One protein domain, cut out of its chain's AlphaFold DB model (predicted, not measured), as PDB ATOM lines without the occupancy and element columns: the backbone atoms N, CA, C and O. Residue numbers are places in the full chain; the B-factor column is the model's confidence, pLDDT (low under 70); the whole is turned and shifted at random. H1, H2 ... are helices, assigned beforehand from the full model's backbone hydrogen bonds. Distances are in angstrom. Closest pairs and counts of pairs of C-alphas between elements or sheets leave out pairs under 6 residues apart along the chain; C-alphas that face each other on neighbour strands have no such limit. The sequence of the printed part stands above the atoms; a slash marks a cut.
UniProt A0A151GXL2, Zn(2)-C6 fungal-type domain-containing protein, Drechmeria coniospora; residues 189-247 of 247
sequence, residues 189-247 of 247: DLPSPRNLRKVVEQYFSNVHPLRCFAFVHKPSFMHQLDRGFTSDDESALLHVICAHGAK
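Overview. This is residues 189 to 247 of the 247 residues of the protein "Zn(2)-C6 fungal-type domain-containing protein" of Drechmeria coniospora (UniProt A0A151GXL2). Two helices, H1 and H2, run side by side in opposite ways without firm contact, and a third, H3, slants over one side of the pair and packs on H1 with residues 241 to 245. The printed part has 59 residues with three named helices, H1, H2, H3 in order, and no named strand: all helix. It is compact, with a radius of gyration of the C-alphas of 10.6 A, and rounded, spanning 28 by 19 by 18 A.

Arrangement. H1, residues 193 to 206, and H2, residues 218 to 227, are close but not clearly touching; their closest C-alphas, of Phe 204 and Lys 218, are 7.0 A apart. They run opposite ways at a shallow tilt of 7 degrees. H3, residues 232 to 245, touches H1 with residues 241 to 245 alone, at a steep tilt of 66 degrees, the same way; the closest C-alphas, of Tyr 203 and Gly 245, are 4.0 A apart. H2 and H3 are apart. Every O i to N i+4 pair is within hydrogen-bond range in H2 and H3, and 9 of 10 in H1.

Along the chain. H1 begins at C-alpha 193 (42.848, -16.073, 34.963) and is 20.1 A long. H2 measures 14.3 A. H3 measures 19.7 A and ends at C-alpha 245 (36.589, -20.419, 23.145).

Size, cuts and confidence. The C-alphas farthest apart, of Ser 192 and Arg 211, are 29.2 A apart. The printed part has no cut; the link H1 to H2 is long, H2 to H3 tight. Residue 247, the chain's last, has pLDDT under 70.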
ATOM      1  N   ASP A 189      37.167  -6.227  29.137       73.88
ATOM      2  CA  ASP A 189      37.777  -6.999  30.212       73.88
ATOM      3  C   ASP A 189      37.775  -8.504  29.920       73.88
ATOM      4  O   ASP A 189      36.742  -9.117  29.627       73.88
ATOM      5  N   LEU A 190      38.953  -9.119  30.063       77.69
ATOM      6  CA  LEU A 190      39.144 -10.565  29.966       77.69
ATOM      7  C   LEU A 190      38.585 -11.295  31.203       77.69
ATOM      8  O   LEU A 190      38.690 -10.800  32.328       77.69
ATOM      9  N   PRO A 191      38.067 -12.531  31.047       75.12
ATOM     10  CA  PRO A 191      37.632 -13.338  32.184       75.12
ATOM     11  C   PRO A 191      38.805 -13.642  33.127       75.12
ATOM     12  O   PRO A 191      39.947 -13.777  32.693       75.12
ATOM     13  N   SER A 192      38.519 -13.825  34.421       82.62
ATOM     14  CA  SER A 192      39.559 -14.045  35.440       82.62
ATOM     15  C   SER A 192      40.527 -15.195  35.078       82.62
ATOM     16  O   SER A 192      40.094 -16.179  34.467       82.62
ATOM     17  N   PRO A 193      41.818 -15.157  35.482       82.00
ATOM     18  CA  PRO A 193      42.848 -16.073  34.963       82.00
ATOM     19  C   PRO A 193      42.511 -17.574  35.062       82.00
ATOM     20  O   PRO A 193      42.837 -18.364  34.174       82.00
ATOM     21  N   ARG A 194      41.781 -17.973  36.115       77.12
ATOM     22  CA  ARG A 194      41.303 -19.354  36.331       77.12
ATOM     23  C   ARG A 194      40.249 -19.811  35.317       77.12
ATOM     24  O   ARG A 194      40.098 -21.014  35.106       77.12
ATOM     25  N   ASN A 195      39.499 -18.882  34.732       85.19
ATOM     26  CA  ASN A 195      38.519 -19.139  33.679       85.19
ATOM     27  C   ASN A 195      39.136 -18.933  32.292       85.19
ATOM     28  O   ASN A 195      38.918 -19.764  31.417       85.19
ATOM     29  N   LEU A 196      39.989 -17.919  32.132       89.88
ATOM     30  CA  LEU A 196      40.759 -17.627  30.921       89.88
ATOM     31  C   LEU A 196      41.477 -18.881  30.377       89.88
ATOM     32  O   LEU A 196      41.260 -19.266  29.228       89.88
ATOM     33  N   ARG A 197      42.204 -19.623  31.230       92.62
ATOM     34  CA  ARG A 197      42.846 -20.900  30.843       92.62
ATOM     35  C   ARG A 197      41.860 -21.971  30.352       92.62
ATOM     36  O   ARG A 197      42.213 -22.745  29.469       92.62
ATOM     37  N   LYS A 198      40.631 -22.022  30.884       91.81
ATOM     38  CA  LYS A 198      39.589 -22.976  30.442       91.81
ATOM     39  C   LYS A 198      39.029 -22.599  29.069       91.81
ATOM     40  O   LYS A 198      38.844 -23.475  28.234       91.81
ATOM     41  N   VAL A 199      38.782 -21.309  28.841       92.06
ATOM     42  CA  VAL A 199      38.253 -20.781  27.571       92.06
ATOM     43  C   VAL A 199      39.269 -20.995  26.442       92.06
ATOM     44  O   VAL A 199      38.918 -21.493  25.373       92.06
ATOM     45  N   VAL A 200      40.555 -20.735  26.696       94.25
ATOM     46  CA  VAL A 200      41.640 -21.035  25.744       94.25
ATOM     47  C   VAL A 200      41.756 -22.546  25.470       94.25
ATOM     48  O   VAL A 200      41.910 -22.963  24.321       94.25
ATOM     49  N   GLU A 201      41.622 -23.397  26.491       94.62
ATOM     50  CA  GLU A 201      41.627 -24.858  26.321       94.62
ATOM     51  C   GLU A 201      40.433 -25.353  25.473       94.62
ATOM     52  O   GLU A 201      40.610 -26.205  24.597       94.62
ATOM     53  N   GLN A 202      39.246 -24.761  25.655       93.38
ATOM     54  CA  GLN A 202      38.036 -25.020  24.861       93.38
ATOM     55  C   GLN A 202      38.218 -24.605  23.388       93.38
ATOM     56  O   GLN A 202      37.875 -25.379  22.488       93.38
ATOM     57  N   TYR A 203      38.847 -23.451  23.116       94.94
ATOM     58  CA  TYR A 203      39.255 -23.054  21.758       94.94
ATOM     59  C   TYR A 203      40.142 -24.123  21.102       94.94
ATOM     60  O   TYR A 203      39.881 -24.544  19.970       94.94
ATOM     61  N   PHE A 204      41.157 -24.618  21.819       96.12
ATOM     62  CA  PHE A 204      42.052 -25.654  21.300       96.12
ATOM     63  C   PHE A 204      41.390 -27.029  21.130       96.12
ATOM     64  O   PHE A 204      41.822 -27.802  20.274       96.12
ATOM     65  N   SER A 205      40.350 -27.342  21.906       94.19
ATOM     66  CA  SER A 205      39.546 -28.557  21.731       94.19
ATOM     67  C   SER A 205      38.644 -28.478  20.493       94.19
ATOM     68  O   SER A 205      38.608 -29.409  19.684       94.19
ATOM     69  N   ASN A 206      37.917 -27.368  20.334       92.12
ATOM     70  CA  ASN A 206      36.730 -27.323  19.474       92.12
ATOM     71  C   ASN A 206      36.940 -26.530  18.178       92.12
ATOM     72  O   ASN A 206      36.412 -26.910  17.131       92.12
ATOM     73  N   VAL A 207      37.710 -25.440  18.237       92.88
ATOM     74  CA  VAL A 207      37.845 -24.466  17.142       92.88
ATOM     75  C   VAL A 207      39.148 -24.682  16.376       92.88
ATOM     76  O   VAL A 207      39.130 -24.792  15.152       92.88
ATOM     77  N   HIS A 208      40.271 -24.840  17.081       95.12
ATOM     78  CA  HIS A 208      41.597 -25.070  16.488       95.12
ATOM     79  C   HIS A 208      41.672 -26.223  15.463       95.12
ATOM     80  O   HIS A 208      42.328 -26.037  14.437       95.12
ATOM     81  N   PRO A 209      40.968 -27.369  15.614       94.50
ATOM     82  CA  PRO A 209      40.982 -28.436  14.603       94.50
ATOM     83  C   PRO A 209      40.351 -28.063  13.246       94.50
ATOM     84  O   PRO A 209      40.409 -28.857  12.298       94.50
ATOM     85  N   LEU A 210      39.712 -26.894  13.137       91.94
ATOM     86  CA  LEU A 210      39.124 -26.381  11.902       91.94
ATOM     87  C   LEU A 210      40.194 -25.734  11.009       91.94
ATOM     88  O   LEU A 210      41.105 -25.046  11.463       91.94
ATOM     89  N   ARG A 211      40.049 -25.917   9.689       82.88
ATOM     90  CA  ARG A 211      41.087 -25.625   8.676       82.88
ATOM     91  C   ARG A 211      41.608 -24.174   8.648       82.88
ATOM     92  O   ARG A 211      42.679 -23.963   8.094       82.88
ATOM     93  N   CYS A 212      40.881 -23.217   9.225       85.88
ATOM     94  CA  CYS A 212      41.255 -21.798   9.260       85.88
ATOM     95  C   CYS A 212      41.696 -21.298  10.651       85.88
ATOM     96  O   CYS A 212      42.196 -20.186  10.749       85.88
ATOM     97  N   PHE A 213      41.540 -22.104  11.707       86.50
ATOM     98  CA  PHE A 213      41.831 -21.720  13.101       86.50
ATOM     99  C   PHE A 213      43.045 -22.468  13.690       86.50
ATOM    100  O   PHE A 213      43.537 -22.145  14.769       86.50
ATOM    101  N   ALA A 214      43.605 -23.418  12.937       88.81
ATOM    102  CA  ALA A 214      44.794 -24.197  13.289       88.81
ATOM    103  C   ALA A 214      46.130 -23.407  13.267       88.81
ATOM    104  O   ALA A 214      47.194 -24.021  13.200       88.81
ATOM    105  N   PHE A 215      46.103 -22.068  13.269       92.69
ATOM    106  CA  PHE A 215      47.290 -21.219  13.074       92.69
ATOM    107  C   PHE A 215      48.138 -21.025  14.345       92.69
ATOM    108  O   PHE A 215      49.322 -20.717  14.249       92.69
ATOM    109  N   VAL A 216      47.560 -21.244  15.529       92.50
ATOM    110  CA  VAL A 216      48.238 -21.082  16.828       92.50
ATOM    111  C   VAL A 216      48.847 -22.413  17.287       92.50
ATOM    112  O   VAL A 216      48.166 -23.437  17.283       92.50
ATOM    113  N   HIS A 217      50.103 -22.434  17.740       94.44
ATOM    114  CA  HIS A 217      50.701 -23.645  18.316       94.44
ATOM    115  C   HIS A 217      50.360 -23.775  19.810       94.44
ATOM    116  O   HIS A 217      50.868 -23.012  20.632       94.44
ATOM    117  N   LYS A 218      49.512 -24.755  20.170       94.44
ATOM    118  CA  LYS A 218      48.964 -24.904  21.532       94.44
ATOM    119  C   LYS A 218      50.018 -24.883  22.655       94.44
ATOM    120  O   LYS A 218      49.850 -24.067  23.556       94.44
ATOM    121  N   PRO A 219      51.091 -25.703  22.646       95.44
ATOM    122  CA  PRO A 219      52.094 -25.676  23.716       95.44
ATOM    123  C   PRO A 219      52.747 -24.301  23.901       95.44
ATOM    124  O   PRO A 219      52.906 -23.847  25.029       95.44
ATOM    125  N   SER A 220      53.073 -23.618  22.798       93.75
ATOM    126  CA  SER A 220      53.686 -22.286  22.833       93.75
ATOM    127  C   SER A 220      52.729 -21.244  23.410       93.75
ATOM    128  O   SER A 220      53.115 -20.499  24.304       93.75
ATOM    129  N   PHE A 221      51.471 -21.237  22.956       94.62
ATOM    130  CA  PHE A 221      50.471 -20.284  23.437       94.62
ATOM    131  C   PHE A 221      50.105 -20.517  24.906       94.62
ATOM    132  O   PHE A 221      49.979 -19.557  25.653       94.62
ATOM    133  N   MET A 222      49.996 -21.772  25.358       93.75
ATOM    134  CA  MET A 222      49.719 -22.079  26.769       93.75
ATOM    135  C   MET A 222      50.897 -21.714  27.690       93.75
ATOM    136  O   MET A 222      50.667 -21.240  28.796       93.75
ATOM    137  N   HIS A 223      52.148 -21.860  27.233       93.06
ATOM    138  CA  HIS A 223      53.327 -21.370  27.968       93.06
ATOM    139  C   HIS A 223      53.378 -19.839  28.040       93.06
ATOM    140  O   HIS A 223      53.790 -19.277  29.049       93.06
ATOM    141  N   GLN A 224      52.940 -19.156  26.981       92.06
ATOM    142  CA  GLN A 224      52.825 -17.699  26.967       92.06
ATOM    143  C   GLN A 224      51.696 -17.216  27.891       92.06
ATOM    144  O   GLN A 224      51.897 -16.300  28.680       92.06
ATOM    145  N   LEU A 225      50.560 -17.920  27.894       91.69
ATOM    146  CA  LEU A 225      49.431 -17.701  28.803       91.69
ATOM    147  C   LEU A 225      49.848 -17.735  30.280       91.69
ATOM    148  O   LEU A 225      49.420 -16.890  31.061       91.69
ATOM    149  N   ASP A 226      50.702 -18.697  30.650       91.25
ATOM    150  CA  ASP A 226      51.210 -18.873  32.018       91.25
ATOM    151  C   ASP A 226      52.312 -17.859  32.399       91.25
ATOM    152  O   ASP A 226      52.635 -17.717  33.577       91.25
ATOM    153  N   ARG A 227      52.875 -17.133  31.421       89.56
ATOM    154  CA  ARG A 227      53.864 -16.055  31.625       89.56
ATOM    155  C   ARG A 227      53.270 -14.647  31.540       89.56
ATOM    156  O   ARG A 227      53.933 -13.701  31.958       89.56
ATOM    157  N   GLY A 228      52.054 -14.517  31.016       86.38
ATOM    158  CA  GLY A 228      51.463 -13.243  30.619       86.38
ATOM    159  C   GLY A 228      51.909 -12.798  29.221       86.38
ATOM    160  O   GLY A 228      52.961 -13.196  28.719       86.38
ATOM    161  N   PHE A 229      51.082 -11.961  28.597       84.69
ATOM    162  CA  PHE A 229      51.364 -11.327  27.309       84.69
ATOM    163  C   PHE A 229      51.907  -9.916  27.521       84.69
ATOM    164  O   PHE A 229      51.563  -9.263  28.509       84.69
ATOM    165  N   THR A 230      52.757  -9.456  26.604       79.62
ATOM    166  CA  THR A 230      53.461  -8.166  26.736       79.62
ATOM    167  C   THR A 230      53.348  -7.271  25.507       79.62
ATOM    168  O   THR A 230      53.719  -6.104  25.592       79.62
ATOM    169  N   SER A 231      52.846  -7.787  24.380       85.44
ATOM    170  CA  SER A 231      52.545  -6.993  23.181       85.44
ATOM    171  C   SER A 231      51.039  -6.795  22.983       85.44
ATOM    172  O   SER A 231      50.229  -7.654  23.339       85.44
ATOM    173  N   ASP A 232      50.669  -5.682  22.352       80.94
ATOM    174  CA  ASP A 232      49.285  -5.350  22.002       80.94
ATOM    175  C   ASP A 232      48.676  -6.398  21.049       80.94
ATOM    176  O   ASP A 232      47.617  -6.954  21.346       80.94
ATOM    177  N   ASP A 233      49.421  -6.790  20.004       81.56
ATOM    178  CA  ASP A 233      49.064  -7.859  19.050       81.56
ATOM    179  C   ASP A 233      48.715  -9.188  19.744       81.56
ATOM    180  O   ASP A 233      47.802  -9.917  19.342       81.56
ATOM    181  N   GLU A 234      49.462  -9.525  20.798       83.19
ATOM    182  CA  GLU A 234      49.274 -10.751  21.571       83.19
ATOM    183  C   GLU A 234      48.003 -10.677  22.422       83.19
ATOM    184  O   GLU A 234      47.270 -11.663  22.536       83.19
ATOM    185  N   SER A 235      47.719  -9.497  22.981       84.12
ATOM    186  CA  SER A 235      46.482  -9.237  23.712       84.12
ATOM    187  C   SER A 235      45.268  -9.314  22.778       84.12
ATOM    188  O   SER A 235      44.285  -9.979  23.111       84.12
ATOM    189  N   ALA A 236      45.348  -8.746  21.572       88.56
ATOM    190  CA  ALA A 236      44.288  -8.811  20.568       88.56
ATOM    191  C   ALA A 236      44.031 -10.262  20.119       88.56
ATOM    192  O   ALA A 236      42.882 -10.714  20.070       88.56
ATOM    193  N   LEU A 237      45.098 -11.036  19.881       91.06
ATOM    194  CA  LEU A 237      45.004 -12.469  19.594       91.06
ATOM    195  C   LEU A 237      44.346 -13.246  20.748       91.06
ATOM    196  O   LEU A 237      43.508 -14.117  20.497       91.06
ATOM    197  N   LEU A 238      44.678 -12.928  22.004       91.81
ATOM    198  CA  LEU A 238      44.043 -13.547  23.166       91.81
ATOM    199  C   LEU A 238      42.539 -13.250  23.228       91.81
ATOM    200  O   LEU A 238      41.764 -14.180  23.448       91.81
ATOM    201  N   HIS A 239      42.110 -12.005  22.996       89.94
ATOM    202  CA  HIS A 239      40.684 -11.652  22.969       89.94
ATOM    203  C   HIS A 239      39.925 -12.448  21.896       89.94
ATOM    204  O   HIS A 239      38.882 -13.032  22.192       89.94
ATOM    205  N   VAL A 240      40.481 -12.572  20.684       90.38
ATOM    206  CA  VAL A 240      39.895 -13.384  19.596       90.38
ATOM    207  C   VAL A 240      39.798 -14.868  19.981       90.38
ATOM    208  O   VAL A 240      38.771 -15.510  19.747       90.38
ATOM    209  N   ILE A 241      40.834 -15.425  20.616       92.50
ATOM    210  CA  ILE A 241      40.835 -16.814  21.105       92.50
ATOM    211  C   ILE A 241      39.793 -17.009  22.215       92.50
ATOM    212  O   ILE A 241      39.066 -18.003  22.192       92.50
ATOM    213  N   CYS A 242      39.666 -16.062  23.147       90.50
ATOM    214  CA  CYS A 242      38.661 -16.097  24.209       90.50
ATOM    215  C   CYS A 242      37.230 -16.010  23.650       90.50
ATOM    216  O   CYS A 242      36.388 -16.838  23.997       90.50
ATOM    217  N   ALA A 243      36.971 -15.092  22.715       89.25
ATOM    218  CA  ALA A 243      35.682 -14.947  22.035       89.25
ATOM    219  C   ALA A 243      35.264 -16.214  21.261       89.25
ATOM    220  O   ALA A 243      34.082 -16.562  21.204       89.25
ATOM    221  N   HIS A 244      36.226 -16.939  20.682       89.88
ATOM    222  CA  HIS A 244      35.976 -18.224  20.024       89.88
ATOM    223  C   HIS A 244      35.876 -19.411  20.994       89.88
ATOM    224  O   HIS A 244      35.149 -20.360  20.705       89.88
ATOM    225  N   GLY A 245      36.591 -19.374  22.118       87.50
ATOM    226  CA  GLY A 245      36.589 -20.419  23.145       87.50
ATOM    227  C   GLY A 245      35.398 -20.372  24.104       87.50
ATOM    228  O   GLY A 245      35.168 -21.336  24.822       87.50
ATOM    229  N   ALA A 246      34.623 -19.285  24.124       83.44
ATOM    230  CA  ALA A 246      33.431 -19.127  24.964       83.44
ATOM    231  C   ALA A 246      32.156 -19.785  24.374       83.44
ATOM    232  O   ALA A 246      31.040 -19.380  24.700       83.44
ATOM    233  N   LYS A 247      32.321 -20.783  23.491       64.06
ATOM    234  CA  LYS A 247      31.258 -21.545  22.807       64.06
ATOM    235  C   LYS A 247      31.359 -23.054  23.067       64.06
ATOM    236  O   LYS A 247      30.277 -23.664  23.163       64.06
TER     237      LYS A 247